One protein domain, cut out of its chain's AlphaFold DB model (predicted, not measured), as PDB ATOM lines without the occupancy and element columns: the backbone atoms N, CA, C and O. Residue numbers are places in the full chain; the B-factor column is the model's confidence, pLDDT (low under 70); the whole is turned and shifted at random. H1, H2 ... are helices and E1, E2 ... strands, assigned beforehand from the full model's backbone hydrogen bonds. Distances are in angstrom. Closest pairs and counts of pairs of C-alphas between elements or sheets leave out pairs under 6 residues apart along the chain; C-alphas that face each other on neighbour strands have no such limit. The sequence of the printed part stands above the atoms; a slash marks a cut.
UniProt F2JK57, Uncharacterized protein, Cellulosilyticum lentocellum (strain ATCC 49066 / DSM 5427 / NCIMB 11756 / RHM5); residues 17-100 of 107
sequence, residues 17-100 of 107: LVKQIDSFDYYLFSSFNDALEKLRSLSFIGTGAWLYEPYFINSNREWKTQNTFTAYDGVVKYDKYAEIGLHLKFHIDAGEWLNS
ATOM      1  N   LEU A  17      90.038 180.072 112.223       88.06
ATOM      2  CA  LEU A  17      88.710 179.480 112.339       88.06
ATOM      3  C   LEU A  17      88.782 178.325 113.328       88.06
ATOM      4  O   LEU A  17      89.610 177.436 113.178       88.06
ATOM      5  N   VAL A  18      87.903 178.316 114.323       88.06
ATOM      6  CA  VAL A  18      87.807 177.230 115.301       88.06
ATOM      7  C   VAL A  18      86.455 176.553 115.154       88.06
ATOM      8  O   VAL A  18      85.430 177.232 115.155       88.06
ATOM      9  N   LYS A  19      86.436 175.224 115.072       86.94
ATOM     10  CA  LYS A  19      85.199 174.432 115.092       86.94
ATOM     11  C   LYS A  19      85.354 173.200 115.964       86.94
ATOM     12  O   LYS A  19      86.439 172.639 116.090       86.94
ATOM     13  N   GLN A  20      84.248 172.765 116.542       87.50
ATOM     14  CA  GLN A  20      84.169 171.458 117.181       87.50
ATOM     15  C   GLN A  20      84.038 170.376 116.097       87.50
ATOM     16  O   GLN A  20      83.487 170.647 115.028       87.50
ATOM     17  N   ILE A  21      84.566 169.175 116.339       84.50
ATOM     18  CA  ILE A  21      84.626 168.112 115.318       84.50
ATOM     19  C   ILE A  21      83.223 167.703 114.855       84.50
ATOM     20  O   ILE A  21      82.962 167.675 113.652       84.50
ATOM     21  N   ASP A  22      82.313 167.502 115.807       82.12
ATOM     22  CA  ASP A  22      80.948 167.022 115.553       82.12
ATOM     23  C   ASP A  22      79.915 168.152 115.405       82.12
ATOM     24  O   ASP A  22      78.711 167.898 115.398       82.12
ATOM     25  N   SER A  23      80.361 169.409 115.309       79.81
ATOM     26  CA  SER A  23      79.471 170.559 115.133       79.81
ATOM     27  C   SER A  23      79.607 171.176 113.745       79.81
ATOM     28  O   SER A  23      80.685 171.201 113.140       79.81
ATOM     29  N   PHE A  24      78.493 171.720 113.263       74.31
ATOM     30  CA  PHE A  24      78.462 172.602 112.099       74.31
ATOM     31  C   PHE A  24      78.799 174.056 112.462       74.31
ATOM     32  O   PHE A  24      79.089 174.851 111.569       74.31
ATOM     33  N   ASP A  25      78.806 174.396 113.753       77.50
ATOM     34  CA  ASP A  25      79.169 175.725 114.226       77.50
ATOM     35  C   ASP A  25      80.681 175.953 114.160       77.50
ATOM     36  O   ASP A  25      81.504 175.072 114.435       77.50
ATOM     37  N   TYR A  26      81.048 177.189 113.848       81.25
ATOM     38  CA  TYR A  26      82.428 177.647 113.792       81.25
ATOM     39  C   TYR A  26      82.526 179.078 114.317       81.25
ATOM     40  O   TYR A  26      81.560 179.842 114.338       81.25
ATOM     41  N   TYR A  27      83.731 179.440 114.739       84.50
ATOM     42  CA  TYR A  27      84.050 180.717 115.356       84.50
ATOM     43  C   TYR A  27      85.262 181.322 114.658       84.50
ATOM     44  O   TYR A  27      86.233 180.619 114.375       84.50
ATOM     45  N   LEU A  28      85.207 182.623 114.387       86.25
ATOM     46  CA  LEU A  28      86.234 183.340 113.638       86.25
ATOM     47  C   LEU A  28      86.998 184.289 114.539       86.25
ATOM     48  O   LEU A  28      86.400 185.022 115.324       86.25
ATOM     49  N   PHE A  29      88.314 184.312 114.365       84.88
ATOM     50  CA  PHE A  29      89.203 185.116 115.184       84.88
ATOM     51  C   PHE A  29      90.268 185.807 114.339       84.88
ATOM     52  O   PHE A  29      90.791 185.264 113.362       84.88
ATOM     53  N   SER A  30      90.630 187.014 114.765       88.94
ATOM     54  CA  SER A  30      91.814 187.724 114.268       88.94
ATOM     55  C   SER A  30      93.046 187.454 115.140       88.94
ATOM     56  O   SER A  30      94.168 187.502 114.637       88.94
ATOM     57  N   SER A  31      92.833 187.162 116.429       93.75
ATOM     58  CA  SER A  31      93.853 186.877 117.447       93.75
ATOM     59  C   SER A  31      94.073 185.372 117.591       93.75
ATOM     60  O   SER A  31      93.111 184.609 117.682       93.75
ATOM     61  N   PHE A  32      95.338 184.947 117.638       93.19
ATOM     62  CA  PHE A  32      95.688 183.541 117.855       93.19
ATOM     63  C   PHE A  32      95.333 183.077 119.271       93.19
ATOM     64  O   PHE A  32      94.827 181.974 119.446       93.19
ATOM     65  N   ASN A  33      95.570 183.921 120.280       95.62
ATOM     66  CA  ASN A  33      95.339 183.557 121.677       95.62
ATOM     67  C   ASN A  33      93.854 183.290 121.937       95.62
ATOM     68  O   ASN A  33      93.513 182.257 122.503       95.62
ATOM     69  N   ASP A  34      92.978 184.157 121.430       94.94
ATOM     70  CA  ASP A  34      91.526 184.023 121.562       94.94
ATOM     71  C   ASP A  34      91.036 182.738 120.869       94.94
ATOM     72  O   ASP A  34      90.211 181.994 121.406       94.94
ATOM     73  N   ALA A  35      91.594 182.435 119.689       93.31
ATOM     74  CA  ALA A  35      91.305 181.203 118.967       93.31
ATOM     75  C   ALA A  35      91.764 179.966 119.755       93.31
ATOM     76  O   ALA A  35      91.032 178.982 119.852       93.31
ATOM     77  N   LEU A  36      92.953 180.016 120.360       95.19
ATOM     78  CA  LEU A  36      93.512 178.924 121.151       95.19
ATOM     79  C   LEU A  36      92.714 178.677 122.441       95.19
ATOM     80  O   LEU A  36      92.476 177.526 122.813       95.19
ATOM     81  N   GLU A  37      92.269 179.737 123.114       95.12
ATOM     82  CA  GLU A  37      91.387 179.639 124.279       95.12
ATOM     83  C   GLU A  37      90.045 179.010 123.903       95.12
ATOM     84  O   GLU A  37      89.587 178.075 124.570       95.12
ATOM     85  N   LYS A  38      89.446 179.449 122.788       92.94
ATOM     86  CA  LYS A  38      88.203 178.855 122.289       92.94
ATOM     87  C   LYS A  38      88.387 177.389 121.904       92.94
ATOM     88  O   LYS A  38      87.539 176.571 122.255       92.94
ATOM     89  N   LEU A  39      89.488 177.050 121.231       93.75
ATOM     90  CA  LEU A  39      89.838 175.682 120.846       93.75
ATOM     91  C   LEU A  39      89.875 174.763 122.072       93.75
ATOM     92  O   LEU A  39      89.224 173.719 122.082       93.75
ATOM     93  N   ARG A  40      90.584 175.179 123.129       93.62
ATOM     94  CA  ARG A  40      90.653 174.431 124.390       93.62
ATOM     95  C   ARG A  40      89.277 174.287 125.025       93.62
ATOM     96  O   ARG A  40      88.885 173.172 125.351       93.62
ATOM     97  N   SER A  41      88.533 175.387 125.140       92.50
ATOM     98  CA  SER A  41      87.182 175.384 125.709       92.50
ATOM     99  C   SER A  41      86.263 174.388 124.998       92.50
ATOM    100  O   SER A  41      85.616 173.584 125.663       92.50
ATOM    101  N   LEU A  42      86.249 174.380 123.662       89.94
ATOM    102  CA  LEU A  42      85.425 173.450 122.888       89.94
ATOM    103  C   LEU A  42      85.900 171.998 123.012       89.94
ATOM    104  O   LEU A  42      85.070 171.093 123.061       89.94
ATOM    105  N   SER A  43      87.211 171.767 123.108       91.06
ATOM    106  CA  SER A  43      87.759 170.414 123.258       91.06
ATOM    107  C   SER A  43      87.411 169.728 124.581       91.06
ATOM    108  O   SER A  43      87.543 168.515 124.659       91.06
ATOM    109  N   PHE A  44      86.966 170.471 125.603       85.75
ATOM    110  CA  PHE A  44      86.463 169.898 126.860       85.75
ATOM    111  C   PHE A  44      84.979 169.516 126.801       85.75
ATOM    112  O   PHE A  44      84.506 168.763 127.646       85.75
ATOM    113  N   ILE A  45      84.224 170.082 125.855       79.12
ATOM    114  CA  ILE A  45      82.758 169.979 125.814       79.12
ATOM    115  C   ILE A  45      82.299 168.834 124.898       79.12
ATOM    116  O   ILE A  45      81.180 168.347 125.038       79.12
ATOM    117  N   GLY A  46      83.142 168.361 123.978       69.00
ATOM    118  CA  GLY A  46      82.809 167.187 123.171       69.00
ATOM    119  C   GLY A  46      84.026 166.441 122.659       69.00
ATOM    120  O   GLY A  46      85.088 166.488 123.261       69.00
ATOM    121  N   THR A  47      83.865 165.753 121.533       81.12
ATOM    122  CA  THR A  47      84.843 164.813 120.958       81.12
ATOM    123  C   THR A  47      86.167 165.429 120.538       81.12
ATOM    124  O   THR A  47      87.072 164.675 120.219       81.12
ATOM    125  N   GLY A  48      86.297 166.754 120.528       89.25
ATOM    126  CA  GLY A  48      87.504 167.482 120.163       89.25
ATOM    127  C   GLY A  48      87.181 168.729 119.351       89.25
ATOM    128  O   GLY A  48      86.035 168.983 118.966       89.25
ATOM    129  N   ALA A  49      88.203 169.531 119.086       90.44
ATOM    130  CA  ALA A  49      88.080 170.741 118.291       90.44
ATOM    131  C   ALA A  49      89.294 170.932 117.378       90.44
ATOM    132  O   ALA A  49      90.390 170.435 117.644       90.44
ATOM    133  N   TRP A  50      89.083 171.672 116.298       90.62
ATOM    134  CA  TRP A  50      90.072 171.984 115.277       90.62
ATOM    135  C   TRP A  50      90.217 173.492 115.132       90.62
ATOM    136  O   TRP A  50      89.229 174.228 115.206       90.62
ATOM    137  N   LEU A  51      91.449 173.938 114.909       91.06
ATOM    138  CA  LEU A  51      91.795 175.308 114.566       91.06
ATOM    139  C   LEU A  51      92.444 175.305 113.191       91.06
ATOM    140  O   LEU A  51      93.398 174.574 112.923       91.06
ATOM    141  N   TYR A  52      91.906 176.164 112.343       88.50
ATOM    142  CA  TYR A  52      92.281 176.304 110.960       88.50
ATOM    143  C   TYR A  52      92.871 177.675 110.682       88.50
ATOM    144  O   TYR A  52      92.372 178.686 111.181       88.50
ATOM    145  N   GLU A  53      93.856 177.706 109.796       88.12
ATOM    146  CA  GLU A  53      94.461 178.927 109.271       88.12
ATOM    147  C   GLU A  53      94.127 179.096 107.780       88.12
ATOM    148  O   GLU A  53      94.095 178.103 107.044       88.12
ATOM    149  N   PRO A  54      93.868 180.327 107.299       86.62
ATOM    150  CA  PRO A  54      93.782 180.622 105.880       86.62
ATOM    151  C   PRO A  54      95.082 180.275 105.155       86.62
ATOM    152  O   PRO A  54      96.158 180.758 105.498       86.62
ATOM    153  N   TYR A  55      94.959 179.498 104.090       85.06
ATOM    154  CA  TYR A  55      96.050 179.082 103.227       85.06
ATOM    155  C   TYR A  55      95.766 179.527 101.795       85.06
ATOM    156  O   TYR A  55      94.720 179.198 101.236       85.06
ATOM    157  N   PHE A  56      96.688 180.272 101.187       85.56
ATOM    158  CA  PHE A  56      96.537 180.728  99.807       85.56
ATOM    159  C   PHE A  56      97.191 179.752  98.831       85.56
ATOM    160  O   PHE A  56      98.400 179.517  98.880       85.56
ATOM    161  N   ILE A  57      96.398 179.213  97.907       83.00
ATOM    162  CA  ILE A  57      96.867 178.315  96.857       83.00
ATOM    163  C   ILE A  57      97.220 179.140  95.620       83.00
ATOM    164  O   ILE A  57      96.357 179.648  94.907       83.00
ATOM    165  N   ASN A  58      98.514 179.233  95.321       82.50
ATOM    166  CA  ASN A  58      99.001 180.032  94.193       82.50
ATOM    167  C   ASN A  58      98.554 179.505  92.818       82.50
ATOM    168  O   ASN A  58      98.386 180.301  91.897       82.50
ATOM    169  N   SER A  59      98.367 178.190  92.662       83.94
ATOM    170  CA  SER A  59      98.083 177.572  91.357       83.94
ATOM    171  C   SER A  59      96.711 177.950  90.794       83.94
ATOM    172  O   SER A  59      96.593 178.181  89.595       83.94
ATOM    173  N   ASN A  60      95.688 178.053  91.644       79.44
ATOM    174  CA  ASN A  60      94.325 178.430  91.260       79.44
ATOM    175  C   ASN A  60      93.873 179.780  91.850       79.44
ATOM    176  O   ASN A  60      92.790 180.267  91.522       79.44
ATOM    177  N   ARG A  61      94.742 180.431  92.635       78.12
ATOM    178  CA  ARG A  61      94.507 181.724  93.298       78.12
ATOM    179  C   ARG A  61      93.309 181.703  94.247       78.12
ATOM    180  O   ARG A  61      92.590 182.697  94.343       78.12
ATOM    181  N   GLU A  62      93.113 180.588  94.935       81.25
ATOM    182  CA  GLU A  62      92.036 180.404  95.906       81.25
ATOM    183  C   GLU A  62      92.579 180.389  97.330       81.25
ATOM    184  O   GLU A  62      93.672 179.888  97.607       81.25
ATOM    185  N   TRP A  63      91.780 180.902  98.255       78.50
ATOM    186  CA  TRP A  63      91.986 180.701  99.676       78.50
ATOM    187  C   TRP A  63      91.292 179.412 100.120       78.50
ATOM    188  O   TRP A  63      90.145 179.134  99.773       78.50
ATOM    189  N   LYS A  64      91.995 178.625 100.926       81.75
ATOM    190  CA  LYS A  64      91.468 177.460 101.639       81.75
ATOM    191  C   LYS A  64      91.798 177.578 103.117       81.75
ATOM    192  O   LYS A  64      92.403 178.556 103.550       81.75
ATOM    193  N   THR A  65      91.390 176.591 103.895       82.12
ATOM    194  CA  THR A  65      91.800 176.447 105.289       82.12
ATOM    195  C   THR A  65      92.749 175.268 105.450       82.12
ATOM    196  O   THR A  65      92.727 174.321 104.666       82.12
ATOM    197  N   GLN A  66      93.599 175.316 106.467       86.25
ATOM    198  CA  GLN A  66      94.511 174.232 106.827       86.25
ATOM    199  C   GLN A  66      94.373 173.953 108.321       86.25
ATOM    200  O   GLN A  66      94.447 174.887 109.112       86.25
ATOM    201  N   ASN A  67      94.128 172.694 108.703       87.44
ATOM    202  CA  ASN A  67      93.895 172.299 110.099       87.44
ATOM    203  C   ASN A  67      95.214 172.151 110.861       87.44
ATOM    204  O   ASN A  67      95.697 171.042 111.069       87.44
ATOM    205  N   THR A  68      95.824 173.260 111.247       88.75
ATOM    206  CA  THR A  68      97.156 173.252 111.853       88.75
ATOM    207  C   THR A  68      97.148 172.875 113.331       88.75
ATOM    208  O   THR A  68      98.174 172.417 113.836       88.75
ATOM    209  N   PHE A  69      96.016 172.999 114.038       92.06
ATOM    210  CA  PHE A  69      95.933 172.584 115.440       92.06
ATOM    211  C   PHE A  69      94.675 171.787 115.741       92.06
ATOM    212  O   PHE A  69      93.562 172.143 115.366       92.06
ATOM    213  N   THR A  70      94.847 170.732 116.525       91.69
ATOM    214  CA  THR A  70      93.751 169.906 117.023       91.69
ATOM    215  C   THR A  70      93.820 169.827 118.537       91.69
ATOM    216  O   THR A  70      94.905 169.714 119.101       91.69
ATOM    217  N   ALA A  71      92.672 169.863 119.201       93.12
ATOM    218  CA  ALA A  71      92.580 169.724 120.643       93.12
ATOM    219  C   ALA A  71      91.597 168.622 121.042       93.12
ATOM    220  O   ALA A  71      90.482 168.567 120.527       93.12
ATOM    221  N   TYR A  72      92.014 167.796 121.997       92.06
ATOM    222  CA  TYR A  72      91.200 166.775 122.658       92.06
ATOM    223  C   TYR A  72      91.419 166.906 124.164       92.06
ATOM    224  O   TYR A  72      92.573 166.970 124.593       92.06
ATOM    225  N   ASP A  73      90.345 166.999 124.951       90.19
ATOM    226  CA  ASP A  73      90.400 167.144 126.414       90.19
ATOM    227  C   ASP A  73      91.341 168.275 126.886       90.19
ATOM    228  O   ASP A  73      92.126 168.130 127.824       90.19
ATOM    229  N   GLY A  74      91.329 169.411 126.182       87.19
ATOM    230  CA  GLY A  74      92.186 170.568 126.467       87.19
ATOM    231  C   GLY A  74      93.631 170.447 125.983       87.19
ATOM    232  O   GLY A  74      94.355 171.448 125.958       87.19
ATOM    233  N   VAL A  75      94.068 169.257 125.568       91.25
ATOM    234  CA  VAL A  75      95.421 169.020 125.068       91.25
ATOM    235  C   VAL A  75      95.494 169.420 123.602       91.25
ATOM    236  O   VAL A  75      94.939 168.753 122.731       91.25
ATOM    237  N   VAL A  76      96.218 170.504 123.329       93.38
ATOM    238  CA  VAL A  76      96.432 171.013 121.971       93.38
ATOM    239  C   VAL A  76      97.648 170.337 121.345       93.38
ATOM    240  O   VAL A  76      98.738 170.335 121.916       93.38
ATOM    241  N   LYS A  77      97.469 169.813 120.136       92.94
ATOM    242  CA  LYS A  77      98.523 169.308 119.263       92.94
ATOM    243  C   LYS A  77      98.629 170.202 118.038       92.94
ATOM    244  O   LYS A  77      97.618 170.568 117.445       92.94
ATOM    245  N   TYR A  78      99.861 170.526 117.674       91.50
ATOM    246  CA  TYR A  78     100.193 171.253 116.458       91.50
ATOM    247  C   TYR A  78     100.686 170.268 115.401       91.50
ATOM    248  O   TYR A  78     101.568 169.454 115.687       91.50
ATOM    249  N   ASP A  79     100.136 170.359 114.195       85.25
ATOM    250  CA  ASP A  79     100.591 169.610 113.032       85.25
ATOM    251  C   ASP A  79     101.063 170.575 111.942       85.25
ATOM    252  O   ASP A  79     100.286 171.171 111.196       85.25
ATOM    253  N   LYS A  80     102.386 170.712 111.841       74.62
ATOM    254  CA  LYS A  80     103.041 171.568 110.845       74.62
ATOM    255  C   LYS A  80     102.926 171.052 109.411       74.62
ATOM    256  O   LYS A  80     103.262 171.784 108.484       74.62
ATOM    257  N   TYR A  81     102.531 169.793 109.233       78.62
ATOM    258  CA  TYR A  81     102.353 169.158 107.931       78.62
ATOM    259  C   TYR A  81     100.890 168.835 107.648       78.62
ATOM    260  O   TYR A  81     100.615 168.080 106.718       78.62
ATOM    261  N   ALA A  82      99.968 169.411 108.426       77.62
ATOM    262  CA  ALA A  82      98.544 169.225 108.233       77.62
ATOM    263  C   ALA A  82      98.170 169.439 106.766       77.62
ATOM    264  O   ALA A  82      98.559 170.434 106.152       77.62
ATOM    265  N   GLU A  83      97.413 168.516 106.188       74.00
ATOM    266  CA  GLU A  83      96.948 168.690 104.820       74.00
ATOM    267  C   GLU A  83      95.973 169.871 104.728       74.00
ATOM    268  O   GLU A  83      95.291 170.241 105.693       74.00
ATOM    269  N   ILE A  84      95.913 170.488 103.547       73.06
ATOM    270  CA  ILE A  84      94.947 171.550 103.267       73.06
ATOM    271  C   ILE A  84      93.552 170.937 103.399       73.06
ATOM    272  O   ILE A  84      93.162 170.058 102.631       73.06
ATOM    273  N   GLY A  85      92.820 171.393 104.408       62.81
ATOM    274  CA  GLY A  85      91.585 170.785 104.867       62.81
ATOM    275  C   GLY A  85      90.435 171.774 104.761       62.81
ATOM    276  O   GLY A  85      90.457 172.829 105.394       62.81
ATOM    277  N   LEU A  86      89.404 171.369 104.018       60.53
ATOM    278  CA  LEU A  86      88.191 172.123 103.684       60.53
ATOM    279  C   LEU A  86      88.374 173.274 102.683       60.53
ATOM    280  O   LEU A  86      89.329 174.050 102.696       60.53
ATOM    281  N   HIS A  87      87.379 173.381 101.805       55.84
ATOM    282  CA  HIS A  87      87.126 174.590 101.040       55.84
ATOM    283  C   HIS A  87      86.549 175.655 101.979       55.84
ATOM    284  O   HIS A  87      85.650 175.362 102.769       55.84
ATOM    285  N   LEU A  88      86.964 176.915 101.807       58.78
ATOM    286  CA  LEU A  88      86.286 178.082 102.392       58.78
ATOM    287  C   LEU A  88      84.831 178.232 101.920       58.78
ATOM    288  O   LEU A  88      84.145 179.154 102.348       58.78
ATOM    289  N   LYS A  89      84.352 177.321 101.069       50.38
ATOM    290  CA  LYS A  89      83.006 177.262 100.523       50.38
ATOM    291  C   LYS A  89      81.912 177.467 101.571       50.38
ATOM    292  O   LYS A  89      80.975 178.181 101.281       50.38
ATOM    293  N   PHE A  90      82.071 177.013 102.820       52.09
ATOM    294  CA  PHE A  90      81.096 177.337 103.876       52.09
ATOM    295  C   PHE A  90      80.950 178.857 104.127       52.09
ATOM    296  O   PHE A  90      79.842 179.342 104.316       52.09
ATOM    297  N   HIS A  91      82.039 179.636 104.110       52.53
ATOM    298  CA  HIS A  91      81.976 181.104 104.238       52.53
ATOM    299  C   HIS A  91      81.389 181.796 103.015       52.53
ATOM    300  O   HIS A  91      80.846 182.889 103.141       52.53
ATOM    301  N   ILE A  92      81.522 181.176 101.848       49.38
ATOM    302  CA  ILE A  92      80.988 181.700 100.594       49.38
ATOM    303  C   ILE A  92      79.512 181.374 100.508       49.38
ATOM    304  O   ILE A  92      78.731 182.288 100.330       49.38
ATOM    305  N   ASP A  93      79.119 180.135 100.783       49.19
ATOM    306  CA  ASP A  93      77.727 179.699 100.817       49.19
ATOM    307  C   ASP A  93      76.952 180.445 101.924       49.19
ATOM    308  O   ASP A  93      75.845 180.924 101.688       49.19
ATOM    309  N   ALA A  94      77.539 180.635 103.117       50.56
ATOM    310  CA  ALA A  94      76.942 181.453 104.179       50.56
ATOM    311  C   ALA A  94      76.959 182.953 103.842       50.56
ATOM    312  O   ALA A  94      76.020 183.670 104.180       50.56
ATOM    313  N   GLY A  95      77.999 183.440 103.158       46.41
ATOM    314  CA  GLY A  95      78.070 184.806 102.642       46.41
ATOM    315  C   GLY A  95      77.044 185.081 101.538       46.41
ATOM    316  O   GLY A  95      76.484 186.171 101.507       46.41
ATOM    317  N   GLU A  96      76.756 184.107 100.676       41.69
ATOM    318  CA  GLU A  96      75.742 184.149  99.619       41.69
ATOM    319  C   GLU A  96      74.326 184.068 100.201       41.69
ATOM    320  O   GLU A  96      73.456 184.833  99.789       41.69
ATOM    321  N   TRP A  97      74.096 183.217 101.208       42.97
ATOM    322  CA  TRP A  97      72.807 183.127 101.906       42.97
ATOM    323  C   TRP A  97      72.494 184.352 102.775       42.97
ATOM    324  O   TRP A  97      71.339 184.764 102.859       42.97
ATOM    325  N   LEU A  98      73.497 184.943 103.436       39.22
ATOM    326  CA  LEU A  98      73.312 186.070 104.363       39.22
ATOM    327  C   LEU A  98      73.447 187.452 103.697       39.22
ATOM    328  O   LEU A  98      73.038 188.443 104.299       39.22
ATOM    329  N   ASN A  99      73.993 187.543 102.476       43.66
ATOM    330  CA  ASN A  99      74.032 188.769 101.663       43.66
ATOM    331  C   ASN A  99      73.075 188.684 100.455       43.66
ATOM    332  O   ASN A  99      73.461 188.992  99.324       43.66
ATOM    333  N   SER A 100      71.814 188.306 100.680       45.72
ATOM    334  CA  SER A 100      70.780 188.225  99.632       45.72
ATOM    335  C   SER A 100      70.502 189.555  98.906       45.72
ATOM    336  O   SER A 100      69.940 189.555  97.813       45.72
TER     337      SER A 100
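This is residues 17 to 100 of the 107 residues of an uncharacterized protein of Cellulosilyticum lentocellum (strain ATCC 49066 / DSM 5427 / NCIMB 11756 / RHM5) (UniProt F2JK57). A strongly twisted sheet of six strands curls round one helix, H1, while the long hairpin of E3 and E4 runs on past that helix, with E6 beside E4 there. A second helix, H2, follows E6, and residues 91 to 100, of which 91 to 98 belong to H2, stick out from the body as an arm. The printed part has 84 residues, with two named helices and six named strands in the order E1, E2, H1, E3, E4, E5, E6, H2, and its class is mixed, helices and strands. The sheet is branched at E4, and its neighbour pairs are antiparallel. The whole is compact, with a radius of gyration of the C-alphas of 13.3 A, and the C-alphas span 36 by 31 by 23 A.

Begin at residues 17 to 20, strand E1, and go on to residues 26 to 29, strand E2; they form an antiparallel hairpin, with N 18 and O 27 within hydrogen-bond range at 2.8 A. On the other side of E1 look for residues 49 to 57, strand E3, antiparallel to it, where N 19 and O 50 are 3.0 A apart. Between E2 and E3 along the chain comes helix H1, residues 32 to 43, which is on the sheet, and the sheet curls round it. The closest C-alphas of E1 and H1 are those of Val 18 and Leu 39, 6.1 A apart; those of H1 and E3 are Ser 43 and Ala 49, 5.0 A apart. E3 turns into E4, residues 62 to 72, as a hairpin, with N 55 and O 64 at 2.8 A and N 51 and O 69 at 2.8 A. E4 and E5, residues 75 to 78, form the next hairpin, with N 70 and O 77 at 2.9 A; E3, E4 and E5 make a meander, each strand the antiparallel neighbour of the one before. The closest C-alphas of H1 and E5 are those of Arg 40 and Val 76, 7.1 A apart. E6, residues 84 to 87, lies on the same side of E4 as E5, but staggered: E4 pairs with E6 over residues 64 to 66 and with E5 over 69 to 72. E4 and E6 are antiparallel at 116 degrees, and N 85 and O 65 are 2.9 A apart. Last comes H2, residues 89 to 98, which is not on the sheet and is apart from H1. In H1 and H2 every O i to N i+4 pair is within hydrogen-bond range.

Find C-alpha 17 at (88.710, 179.480, 112.339), where E1 begins; it runs 10.4 A, and E2 runs 10.2 A. H1 goes from C-alpha 32 at (95.688, 183.541, 117.855) over 16.3 A to C-alpha 43. E3 measures 24.4 A and E4, the longest strand by residues, 30.0 A. E5 measures 10.1 A and E6 8.7 A. H2 covers 13.6 A and ends with C-alpha 98 at (73.312, 186.070, 104.363).

Look at the C-alphas of Val 75 and Ser 100 for the two farthest apart, at 40.3 A. Without residues 91 to 100, which stand free, the body has 74 residues and spans 38 by 24 by 22 A. The printed part has no cut, and the links between its named elements are tight. Read the B-factor column for the model's confidence: the mean pLDDT of the printed part is 79.4, with residue 46 and residues 85 to 100 under 70, and H2 has a mean of 47.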